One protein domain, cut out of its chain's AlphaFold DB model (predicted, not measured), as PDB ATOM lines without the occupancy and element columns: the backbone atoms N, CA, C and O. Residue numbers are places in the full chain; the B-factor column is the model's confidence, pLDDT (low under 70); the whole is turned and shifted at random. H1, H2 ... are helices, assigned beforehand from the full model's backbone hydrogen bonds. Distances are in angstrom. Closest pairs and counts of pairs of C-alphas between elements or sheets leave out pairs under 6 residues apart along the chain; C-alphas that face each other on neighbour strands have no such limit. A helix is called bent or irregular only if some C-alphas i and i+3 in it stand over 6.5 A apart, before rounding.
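This is residues 2 to 78 of the 112 residues of an uncharacterized protein of Sphingomonas panacisoli (UniProt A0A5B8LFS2). One long helix, H3, makes the longest axis, and a shorter helix, H2, lies loosely alongside its first part, running opposite ways. From the first end of H2 the helix H1 sticks out away from H3, and the last part of H3, residues 63 to 77, runs on alone past H2. The printed part has 77 residues with three named helices, H1, H2 and H3 in that order along the chain, and no named strand; the class is all helix. The whole is extended, with a radius of gyration of the C-alphas of 18.1 A, and flat, with spans of 60 by 38 by 13 A.

H1 is residues 2 to 15, beginning at C-alpha 2 at (-40.554, -30.391, -20.481), and is 19.7 A long from first to last C-alpha. H2 is residues 20 to 35, beginning at C-alpha 20 at (-47.033, -8.950, -9.459), and is 22.0 A long. H3, the longest helix, is residues 42 to 77 and measures 52.9 A, ending at C-alpha 77 at (-76.740, -5.384, -17.993). No helix is bent or irregular.

H1 and H2 meet only through their link. H1 and H3 are apart. H2 and H3 are close but not clearly touching, with 2 pairs of C-alphas within 8 A. Their closest C-alphas, those of Phe 22 and Leu 55, are 6.3 A apart. The lines of H2 and H3 stand at a shallow tilt of 11 degrees, and the two run opposite ways. Their centres are 18.4 A apart. In H1 and H2 every O i to N i+4 pair is within hydrogen-bond range; in H3 it is 31 of 32.

The C-alphas of His 38 and Ser 78 are the two farthest apart, at 59.8 A, and those of the first and last printed residues, Gln 2 and Ser 78, are 47.8 A apart. Residues 2 to 17, of which 2 to 15 belong to H1, stand free, as do residues 34 to 39 and residues 63 to 78, of which 63 to 77 belong to H3. Without these stretches the body has 39 residues and spans 32 by 18 by 6 A. The link of 4 residues from H1 to H2 is tight, the link of 6 residues from H2 to H3 is short, and no link is long. The printed part has no cut. Its mean pLDDT is 70.4; 33 residues are under 70, namely residues 2 to 23, 36 to 40 and 58 to 63, and the mean over H1 is 58.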
ATOM      1  N   GLN A   2     -39.750 -31.316 -19.648       54.81
ATOM      2  CA  GLN A   2     -40.554 -30.391 -20.481       54.81
ATOM      3  C   GLN A   2     -41.973 -30.080 -19.951       54.81
ATOM      4  O   GLN A   2     -42.403 -28.932 -20.006       54.81
ATOM      5  N   LYS A   3     -42.669 -31.049 -19.334       50.53
ATOM      6  CA  LYS A   3     -43.997 -30.814 -18.721       50.53
ATOM      7  C   LYS A   3     -43.963 -29.876 -17.500       50.53
ATOM      8  O   LYS A   3     -44.941 -29.184 -17.242       50.53
ATOM      9  N   ALA A   4     -42.847 -29.835 -16.766       58.50
ATOM     10  CA  ALA A   4     -42.675 -28.922 -15.632       58.50
ATOM     11  C   ALA A   4     -42.483 -27.476 -16.111       58.50
ATOM     12  O   ALA A   4     -43.056 -26.565 -15.529       58.50
ATOM     13  N   PHE A   5     -41.758 -27.288 -17.217       59.91
ATOM     14  CA  PHE A   5     -41.579 -25.985 -17.858       59.91
ATOM     15  C   PHE A   5     -42.902 -25.409 -18.359       59.91
ATOM     16  O   PHE A   5     -43.200 -24.262 -18.061       59.91
ATOM     17  N   GLY A   6     -43.728 -26.217 -19.033       58.66
ATOM     18  CA  GLY A   6     -45.061 -25.791 -19.467       58.66
ATOM     19  C   GLY A   6     -45.927 -25.338 -18.291       58.66
ATOM     20  O   GLY A   6     -46.469 -24.245 -18.326       58.66
ATOM     21  N   LYS A   7     -45.960 -26.110 -17.196       59.34
ATOM     22  CA  LYS A   7     -46.739 -25.760 -15.998       59.34
ATOM     23  C   LYS A   7     -46.213 -24.507 -15.286       59.34
ATOM     24  O   LYS A   7     -47.015 -23.713 -14.816       59.34
ATOM     25  N   ILE A   8     -44.893 -24.298 -15.261       63.28
ATOM     26  CA  ILE A   8     -44.257 -23.080 -14.729       63.28
ATOM     27  C   ILE A   8     -44.529 -21.876 -15.639       63.28
ATOM     28  O   ILE A   8     -44.815 -20.805 -15.122       63.28
ATOM     29  N   LEU A   9     -44.509 -22.034 -16.967       65.81
ATOM     30  CA  LEU A   9     -44.874 -20.968 -17.907       65.81
ATOM     31  C   LEU A   9     -46.359 -20.617 -17.817       65.81
ATOM     32  O   LEU A   9     -46.693 -19.439 -17.825       65.81
ATOM     33  N   THR A  10     -47.245 -21.604 -17.684       60.53
ATOM     34  CA  THR A  10     -48.679 -21.364 -17.497       60.53
ATOM     35  C   THR A  10     -48.947 -20.741 -16.128       60.53
ATOM     36  O   THR A  10     -49.720 -19.797 -16.044       60.53
ATOM     37  N   GLN A  11     -48.265 -21.176 -15.062       57.94
ATOM     38  CA  GLN A  11     -48.377 -20.541 -13.744       57.94
ATOM     39  C   GLN A  11     -47.798 -19.127 -13.733       57.94
ATOM     40  O   GLN A  11     -48.418 -18.254 -13.147       57.94
ATOM     41  N   LEU A  12     -46.675 -18.864 -14.409       58.28
ATOM     42  CA  LEU A  12     -46.146 -17.509 -14.603       58.28
ATOM     43  C   LEU A  12     -47.087 -16.658 -15.461       58.28
ATOM     44  O   LEU A  12     -47.279 -15.488 -15.153       58.28
ATOM     45  N   GLY A  13     -47.715 -17.236 -16.486       53.25
ATOM     46  CA  GLY A  13     -48.711 -16.574 -17.331       53.25
ATOM     47  C   GLY A  13     -49.976 -16.191 -16.560       53.25
ATOM     48  O   GLY A  13     -50.454 -15.071 -16.692       53.25
ATOM     49  N   VAL A  14     -50.453 -17.067 -15.671       56.34
ATOM     50  CA  VAL A  14     -51.591 -16.804 -14.773       56.34
ATOM     51  C   VAL A  14     -51.209 -15.823 -13.655       56.34
ATOM     52  O   VAL A  14     -52.019 -14.992 -13.254       56.34
ATOM     53  N   LEU A  15     -49.959 -15.850 -13.184       51.47
ATOM     54  CA  LEU A  15     -49.437 -14.911 -12.183       51.47
ATOM     55  C   LEU A  15     -49.149 -13.514 -12.775       51.47
ATOM     56  O   LEU A  15     -49.149 -12.524 -12.048       51.47
ATOM     57  N   SER A  16     -48.943 -13.424 -14.093       50.41
ATOM     58  CA  SER A  16     -48.727 -12.166 -14.826       50.41
ATOM     59  C   SER A  16     -49.993 -11.305 -14.937       50.41
ATOM     60  O   SER A  16     -49.899 -10.136 -15.295       50.41
ATOM     61  N   ALA A  17     -51.167 -11.858 -14.613       47.38
ATOM     62  CA  ALA A  17     -52.465 -11.204 -14.789       47.38
ATOM     63  C   ALA A  17     -52.871 -10.244 -13.648       47.38
ATOM     64  O   ALA A  17     -53.999  -9.766 -13.610       47.38
ATOM     65  N   ASN A  18     -51.991  -9.955 -12.692       61.34
ATOM     66  CA  ASN A  18     -52.266  -9.017 -11.596       61.34
ATOM     67  C   ASN A  18     -50.936  -8.339 -11.182       61.34
ATOM     68  O   ASN A  18     -49.897  -8.758 -11.688       61.34
ATOM     69  N   PRO A  19     -50.903  -7.314 -10.297       61.59
ATOM     70  CA  PRO A  19     -49.817  -6.333 -10.069       61.59
ATOM     71  C   PRO A  19     -48.469  -6.896  -9.571       61.59
ATOM     72  O   PRO A  19     -47.621  -6.174  -9.058       61.59
ATOM     73  N   ILE A  20     -48.237  -8.186  -9.748       61.81
ATOM     74  CA  ILE A  20     -47.033  -8.950  -9.459       61.81
ATOM     75  C   ILE A  20     -45.864  -8.520 -10.358       61.81
ATOM     76  O   ILE A  20     -44.726  -8.541  -9.899       61.81
ATOM     77  N   ALA A  21     -46.109  -8.016 -11.575       64.12
ATOM     78  CA  ALA A  21     -45.061  -7.391 -12.393       64.12
ATOM     79  C   ALA A  21     -44.404  -6.194 -11.672       64.12
ATOM     80  O   ALA A  21     -43.180  -6.063 -11.668       64.12
ATOM     81  N   PHE A  22     -45.203  -5.383 -10.967       64.12
ATOM     82  CA  PHE A  22     -44.712  -4.281 -10.137       64.12
ATOM     83  C   PHE A  22     -43.823  -4.803  -9.005       64.12
ATOM     84  O   PHE A  22     -42.740  -4.279  -8.760       64.12
ATOM     85  N   THR A  23     -44.257  -5.874  -8.336       66.50
ATOM     86  CA  THR A  23     -43.499  -6.512  -7.255       66.50
ATOM     87  C   THR A  23     -42.173  -7.092  -7.748       66.50
ATOM     88  O   THR A  23     -41.164  -6.937  -7.067       66.50
ATOM     89  N   ILE A  24     -42.142  -7.704  -8.935       70.38
ATOM     90  CA  ILE A  24     -40.920  -8.259  -9.533       70.38
ATOM     91  C   ILE A  24     -39.928  -7.146  -9.881       70.38
ATOM     92  O   ILE A  24     -38.750  -7.252  -9.545       70.38
ATOM     93  N   VAL A  25     -40.385  -6.056 -10.503       70.62
ATOM     94  CA  VAL A  25     -39.519  -4.920 -10.856       70.62
ATOM     95  C   VAL A  25     -38.995  -4.199  -9.609       70.62
ATOM     96  O   VAL A  25     -37.827  -3.800  -9.565       70.62
ATOM     97  N   LEU A  26     -39.823  -4.075  -8.569       72.62
ATOM     98  CA  LEU A  26     -39.407  -3.520  -7.282       72.62
ATOM     99  C   LEU A  26     -38.373  -4.425  -6.594       72.62
ATOM    100  O   LEU A  26     -37.361  -3.934  -6.098       72.62
ATOM    101  N   ALA A  27     -38.589  -5.743  -6.608       73.62
ATOM    102  CA  ALA A  27     -37.651  -6.722  -6.066       73.62
ATOM    103  C   ALA A  27     -36.321  -6.729  -6.832       73.62
ATOM    104  O   ALA A  27     -35.263  -6.799  -6.212       73.62
ATOM    105  N   TYR A  28     -36.361  -6.588  -8.160       77.81
ATOM    106  CA  TYR A  28     -35.166  -6.452  -8.992       77.81
ATOM    107  C   TYR A  28     -34.392  -5.170  -8.663       77.81
ATOM    108  O   TYR A  28     -33.187  -5.223  -8.427       77.81
ATOM    109  N   SER A  29     -35.088  -4.033  -8.561       72.38
ATOM    110  CA  SER A  29     -34.488  -2.753  -8.154       72.38
ATOM    111  C   SER A  29     -33.844  -2.837  -6.764       72.38
ATOM    112  O   SER A  29     -32.723  -2.371  -6.568       72.38
ATOM    113  N   ALA A  30     -34.519  -3.471  -5.801       74.00
ATOM    114  CA  ALA A  30     -33.996  -3.662  -4.452       74.00
ATOM    115  C   ALA A  30     -32.771  -4.591  -4.433       74.00
ATOM    116  O   ALA A  30     -31.768  -4.274  -3.795       74.00
ATOM    117  N   ALA A  31     -32.821  -5.705  -5.168       80.38
ATOM    118  CA  ALA A  31     -31.694  -6.621  -5.300       80.38
ATOM    119  C   ALA A  31     -30.477  -5.919  -5.918       80.38
ATOM    120  O   ALA A  31     -29.367  -6.071  -5.415       80.38
ATOM    121  N   TRP A  32     -30.680  -5.091  -6.947       76.88
ATOM    122  CA  TRP A  32     -29.614  -4.325  -7.592       76.88
ATOM    123  C   TRP A  32     -28.872  -3.405  -6.614       76.88
ATOM    124  O   TRP A  32     -27.642  -3.415  -6.572       76.88
ATOM    125  N   ILE A  33     -29.611  -2.664  -5.780       70.19
ATOM    126  CA  ILE A  33     -29.038  -1.770  -4.759       70.19
ATOM    127  C   ILE A  33     -28.193  -2.551  -3.743       70.19
ATOM    128  O   ILE A  33     -27.132  -2.084  -3.334       70.19
ATOM    129  N   VAL A  34     -28.646  -3.744  -3.348       74.25
ATOM    130  CA  VAL A  34     -27.939  -4.596  -2.377       74.25
ATOM    131  C   VAL A  34     -26.687  -5.239  -2.985       74.25
ATOM    132  O   VAL A  34     -25.668  -5.352  -2.308       74.25
ATOM    133  N   LEU A  35     -26.746  -5.657  -4.253       74.38
ATOM    134  CA  LEU A  35     -25.659  -6.368  -4.936       74.38
ATOM    135  C   LEU A  35     -24.557  -5.440  -5.467       74.38
ATOM    136  O   LEU A  35     -23.390  -5.826  -5.430       74.38
ATOM    137  N   GLN A  36     -24.889  -4.240  -5.957       61.31
ATOM    138  CA  GLN A  36     -23.906  -3.306  -6.521       61.31
ATOM    139  C   GLN A  36     -24.109  -1.854  -6.053       61.31
ATOM    140  O   GLN A  36     -24.492  -0.985  -6.832       61.31
ATOM    141  N   PRO A  37     -23.779  -1.539  -4.791       65.75
ATOM    142  CA  PRO A  37     -23.875  -0.175  -4.270       65.75
ATOM    143  C   PRO A  37     -22.824   0.791  -4.855       65.75
ATOM    144  O   PRO A  37     -23.030   2.000  -4.826       65.75
ATOM    145  N   HIS A  38     -21.705   0.297  -5.403       63.16
ATOM    146  CA  HIS A  38     -20.645   1.159  -5.953       63.16
ATOM    147  C   HIS A  38     -20.947   1.699  -7.365       63.16
ATOM    148  O   HIS A  38     -20.314   2.656  -7.787       63.16
ATOM    149  N   SER A  39     -21.926   1.130  -8.081       62.56
ATOM    150  CA  SER A  39     -22.414   1.642  -9.375       62.56
ATOM    151  C   SER A  39     -23.567   2.647  -9.223       62.56
ATOM    152  O   SER A  39     -24.214   3.019 -10.206       62.56
ATOM    153  N   PHE A  40     -23.845   3.082  -7.990       66.69
ATOM    154  CA  PHE A  40     -24.939   3.988  -7.655       66.69
ATOM    155  C   PHE A  40     -24.566   5.454  -7.915       66.69
ATOM    156  O   PHE A  40     -24.456   6.272  -7.002       66.69
ATOM    157  N   ASP A  41     -24.370   5.778  -9.190       78.31
ATOM    158  CA  ASP A  41     -24.186   7.148  -9.663       78.31
ATOM    159  C   ASP A  41     -25.531   7.858  -9.888       78.31
ATOM    160  O   ASP A  41     -26.604   7.249  -9.912       78.31
ATOM    161  N   TRP A  42     -25.480   9.170 -10.146       80.62
ATOM    162  CA  TRP A  42     -26.658   9.983 -10.477       80.62
ATOM    163  C   TRP A  42     -27.494   9.404 -11.635       80.62
ATOM    164  O   TRP A  42     -28.722   9.499 -11.634       80.62
ATOM    165  N   HIS A  43     -26.846   8.748 -12.603       79.75
ATOM    166  CA  HIS A  43     -27.543   8.076 -13.699       79.75
ATOM    167  C   HIS A  43     -28.389   6.892 -13.211       79.75
ATOM    168  O   HIS A  43     -29.548   6.779 -13.601       79.75
ATOM    169  N   ALA A  44     -27.856   6.061 -12.308       79.25
ATOM    170  CA  ALA A  44     -28.583   4.927 -11.738       79.25
ATOM    171  C   ALA A  44     -29.836   5.393 -10.982       79.25
ATOM    172  O   ALA A  44     -30.902   4.788 -11.115       79.25
ATOM    173  N   VAL A  45     -29.737   6.518 -10.265       80.25
ATOM    174  CA  VAL A  45     -30.881   7.152  -9.594       80.25
ATOM    175  C   VAL A  45     -31.950   7.577 -10.604       80.25
ATOM    176  O   VAL A  45     -33.127   7.283 -10.406       80.25
ATOM    177  N   ALA A  46     -31.561   8.227 -11.705       86.69
ATOM    178  CA  ALA A  46     -32.499   8.666 -12.738       86.69
ATOM    179  C   ALA A  46     -33.189   7.488 -13.449       86.69
ATOM    180  O   ALA A  46     -34.401   7.523 -13.682       86.69
ATOM    181  N   THR A  47     -32.445   6.419 -13.753       83.00
ATOM    182  CA  THR A  47     -33.012   5.185 -14.309       83.00
ATOM    183  C   THR A  47     -34.026   4.586 -13.340       83.00
ATOM    184  O   THR A  47     -35.159   4.321 -13.730       83.00
ATOM    185  N   LEU A  48     -33.679   4.455 -12.061       81.38
ATOM    186  CA  LEU A  48     -34.568   3.871 -11.057       81.38
ATOM    187  C   LEU A  48     -35.828   4.728 -10.841       81.38
ATOM    188  O   LEU A  48     -36.933   4.194 -10.788       81.38
ATOM    189  N   ALA A  49     -35.692   6.058 -10.829       82.94
ATOM    190  CA  ALA A  49     -36.818   6.990 -10.772       82.94
ATOM    191  C   ALA A  49     -37.750   6.869 -11.991       82.94
ATOM    192  O   ALA A  49     -38.970   6.890 -11.842       82.94
ATOM    193  N   THR A  50     -37.189   6.685 -13.189       88.56
ATOM    194  CA  THR A  50     -37.966   6.487 -14.423       88.56
ATOM    195  C   THR A  50     -38.746   5.178 -14.371       88.56
ATOM    196  O   THR A  50     -39.932   5.145 -14.687       88.56
ATOM    197  N   TRP A  51     -38.106   4.097 -13.923       82.00
ATOM    198  CA  TRP A  51     -38.765   2.804 -13.760       82.00
ATOM    199  C   TRP A  51     -39.900   2.881 -12.732       82.00
ATOM    200  O   TRP A  51     -40.995   2.386 -12.997       82.00
ATOM    201  N   LEU A  52     -39.686   3.571 -11.607       78.25
ATOM    202  CA  LEU A  52     -40.732   3.835 -10.612       78.25
ATOM    203  C   LEU A  52     -41.891   4.663 -11.182       78.25
ATOM    204  O   LEU A  52     -43.049   4.349 -10.913       78.25
ATOM    205  N   MET A  53     -41.599   5.689 -11.982       83.62
ATOM    206  CA  MET A  53     -42.616   6.502 -12.647       83.62
ATOM    207  C   MET A  53     -43.464   5.657 -13.605       83.62
ATOM    208  O   MET A  53     -44.688   5.670 -13.500       83.62
ATOM    209  N   THR A  54     -42.833   4.873 -14.483       82.69
ATOM    210  CA  THR A  54     -43.525   3.967 -15.415       82.69
ATOM    211  C   THR A  54     -44.413   2.972 -14.670       82.69
ATOM    212  O   THR A  54     -45.566   2.772 -15.038       82.69
ATOM    213  N   LEU A  55     -43.912   2.397 -13.576       73.31
ATOM    214  CA  LEU A  55     -44.674   1.495 -12.720       73.31
ATOM    215  C   LEU A  55     -45.890   2.172 -12.063       73.31
ATOM    216  O   LEU A  55     -46.966   1.578 -11.970       73.31
ATOM    217  N   PHE A  56     -45.729   3.407 -11.583       75.12
ATOM    218  CA  PHE A  56     -46.821   4.168 -10.976       75.12
ATOM    219  C   PHE A  56     -47.915   4.483 -12.000       75.12
ATOM    220  O   PHE A  56     -49.096   4.302 -11.703       75.12
ATOM    221  N   ILE A  57     -47.518   4.873 -13.215       80.31
ATOM    222  CA  ILE A  57     -48.430   5.108 -14.340       80.31
ATOM    223  C   ILE A  57     -49.195   3.825 -14.674       80.31
ATOM    224  O   ILE A  57     -50.420   3.840 -14.651       80.31
ATOM    225  N   GLN A  58     -48.496   2.699 -14.864       67.81
ATOM    226  CA  GLN A  58     -49.125   1.402 -15.150       67.81
ATOM    227  C   GLN A  58     -50.151   1.000 -14.080       67.81
ATOM    228  O   GLN A  58     -51.213   0.461 -14.391       67.81
ATOM    229  N   ARG A  59     -49.861   1.269 -12.800       68.44
ATOM    230  CA  ARG A  59     -50.785   0.951 -11.705       68.44
ATOM    231  C   ARG A  59     -52.006   1.867 -11.668       68.44
ATOM    232  O   ARG A  59     -53.094   1.389 -11.341       68.44
ATOM    233  N   ALA A  60     -51.827   3.155 -11.947       68.00
ATOM    234  CA  ALA A  60     -52.940   4.089 -12.061       68.00
ATOM    235  C   ALA A  60     -53.859   3.678 -13.223       68.00
ATOM    236  O   ALA A  60     -55.064   3.536 -13.036       68.00
ATOM    237  N   GLU A  61     -53.263   3.346 -14.367       67.94
ATOM    238  CA  GLU A  61     -53.972   2.957 -15.584       67.94
ATOM    239  C   GLU A  61     -54.760   1.648 -15.410       67.94
ATOM    240  O   GLU A  61     -55.932   1.584 -15.767       67.94
ATOM    241  N   HIS A  62     -54.191   0.636 -14.740       68.88
ATOM    242  CA  HIS A  62     -54.893  -0.627 -14.468       68.88
ATOM    243  C   HIS A  62     -56.206  -0.422 -13.683       68.88
ATOM    244  O   HIS A  62     -57.212  -1.088 -13.958       68.88
ATOM    245  N   ARG A  63     -56.220   0.492 -12.705       66.56
ATOM    246  CA  ARG A  63     -57.425   0.795 -11.918       66.56
ATOM    247  C   ARG A  63     -58.485   1.490 -12.771       66.56
ATOM    248  O   ARG A  63     -59.669   1.177 -12.640       66.56
ATOM    249  N   ASP A  64     -58.058   2.391 -13.646       72.31
ATOM    250  CA  ASP A  64     -58.952   3.139 -14.526       72.31
ATOM    251  C   ASP A  64     -59.567   2.228 -15.596       72.31
ATOM    252  O   ASP A  64     -60.779   2.272 -15.814       72.31
ATOM    253  N   THR A  65     -58.783   1.312 -16.174       71.94
ATOM    254  CA  THR A  65     -59.288   0.289 -17.100       71.94
ATOM    255  C   THR A  65     -60.361  -0.580 -16.439       71.94
ATOM    256  O   THR A  65     -61.441  -0.752 -17.001       71.94
ATOM    257  N   GLN A  66     -60.132  -1.065 -15.212       72.44
ATOM    258  CA  GLN A  66     -61.126  -1.872 -14.488       72.44
ATOM    259  C   GLN A  66     -62.423  -1.106 -14.201       72.44
ATOM    260  O   GLN A  66     -63.513  -1.668 -14.314       72.44
ATOM    261  N   ALA A  67     -62.329   0.180 -13.860       74.00
ATOM    262  CA  ALA A  67     -63.504   1.010 -13.618       74.00
ATOM    263  C   ALA A  67     -64.325   1.250 -14.899       74.00
ATOM    264  O   ALA A  67     -65.553   1.325 -14.831       74.00
ATOM    265  N   ILE A  68     -63.667   1.359 -16.059       77.19
ATOM    266  CA  ILE A  68     -64.340   1.481 -17.360       77.19
ATOM    267  C   ILE A  68     -65.082   0.185 -17.709       77.19
ATOM    268  O   ILE A  68     -66.259   0.256 -18.063       77.19
ATOM    269  N   HIS A  69     -64.445  -0.982 -17.552       77.44
ATOM    270  CA  HIS A  69     -65.093  -2.277 -17.803       77.44
ATOM    271  C   HIS A  69     -66.333  -2.480 -16.923       77.44
ATOM    272  O   HIS A  69     -67.395  -2.794 -17.447       77.44
ATOM    273  N   ALA A  70     -66.249  -2.178 -15.623       75.31
ATOM    274  CA  ALA A  70     -67.391  -2.305 -14.715       75.31
ATOM    275  C   ALA A  70     -68.580  -1.405 -15.108       75.31
ATOM    276  O   ALA A  70     -69.736  -1.799 -14.977       75.31
ATOM    277  N   LYS A  71     -68.317  -0.192 -15.612       81.50
ATOM    278  CA  LYS A  71     -69.377   0.699 -16.108       81.50
ATOM    279  C   LYS A  71     -70.001   0.200 -17.409       81.50
ATOM    280  O   LYS A  71     -71.201   0.372 -17.598       81.50
ATOM    281  N   LEU A  72     -69.199  -0.371 -18.307       81.12
ATOM    282  CA  LEU A  72     -69.694  -0.961 -19.549       81.12
ATOM    283  C   LEU A  72     -70.574  -2.180 -19.255       81.12
ATOM    284  O   LEU A  72     -71.651  -2.285 -19.835       81.12
ATOM    285  N   ASP A  73     -70.153  -3.027 -18.316       79.81
ATOM    286  CA  ASP A  73     -70.925  -4.181 -17.851       79.81
ATOM    287  C   ASP A  73     -72.264  -3.751 -17.250       79.81
ATOM    288  O   ASP A  73     -73.296  -4.332 -17.576       79.81
ATOM    289  N   GLU A  74     -72.280  -2.687 -16.441       80.81
ATOM    290  CA  GLU A  74     -73.513  -2.136 -15.871       80.81
ATOM    291  C   GLU A  74     -74.463  -1.610 -16.962       80.81
ATOM    292  O   GLU A  74     -75.660  -1.890 -16.935       80.81
ATOM    293  N   ILE A  75     -73.944  -0.894 -17.971       82.19
ATOM    294  CA  ILE A  75     -74.756  -0.418 -19.104       82.19
ATOM    295  C   ILE A  75     -75.306  -1.602 -19.907       82.19
ATOM    296  O   ILE A  75     -76.494  -1.611 -20.238       82.19
ATOM    297  N   LEU A  76     -74.473  -2.602 -20.192       72.19
ATOM    298  CA  LEU A  76     -74.855  -3.796 -20.942       72.19
ATOM    299  C   LEU A  76     -75.912  -4.616 -20.188       72.19
ATOM    300  O   LEU A  76     -76.866  -5.098 -20.793       72.19
ATOM    301  N   HIS A  77     -75.781  -4.714 -18.864       70.25
ATOM    302  CA  HIS A  77     -76.740  -5.384 -17.993       70.25
ATOM    303  C   HIS A  77     -78.059  -4.607 -17.860       70.25
ATOM    304  O   HIS A  77     -79.133  -5.205 -17.816       70.25
ATOM    305  N   SER A  78     -78.002  -3.272 -17.853       72.12
ATOM    306  CA  SER A  78     -79.182  -2.404 -17.744       72.12
ATOM    307  C   SER A  78     -80.047  -2.344 -19.012       72.12
ATOM    308  O   SER A  78     -81.113  -1.728 -18.987       72.12
TER     309      SER A  78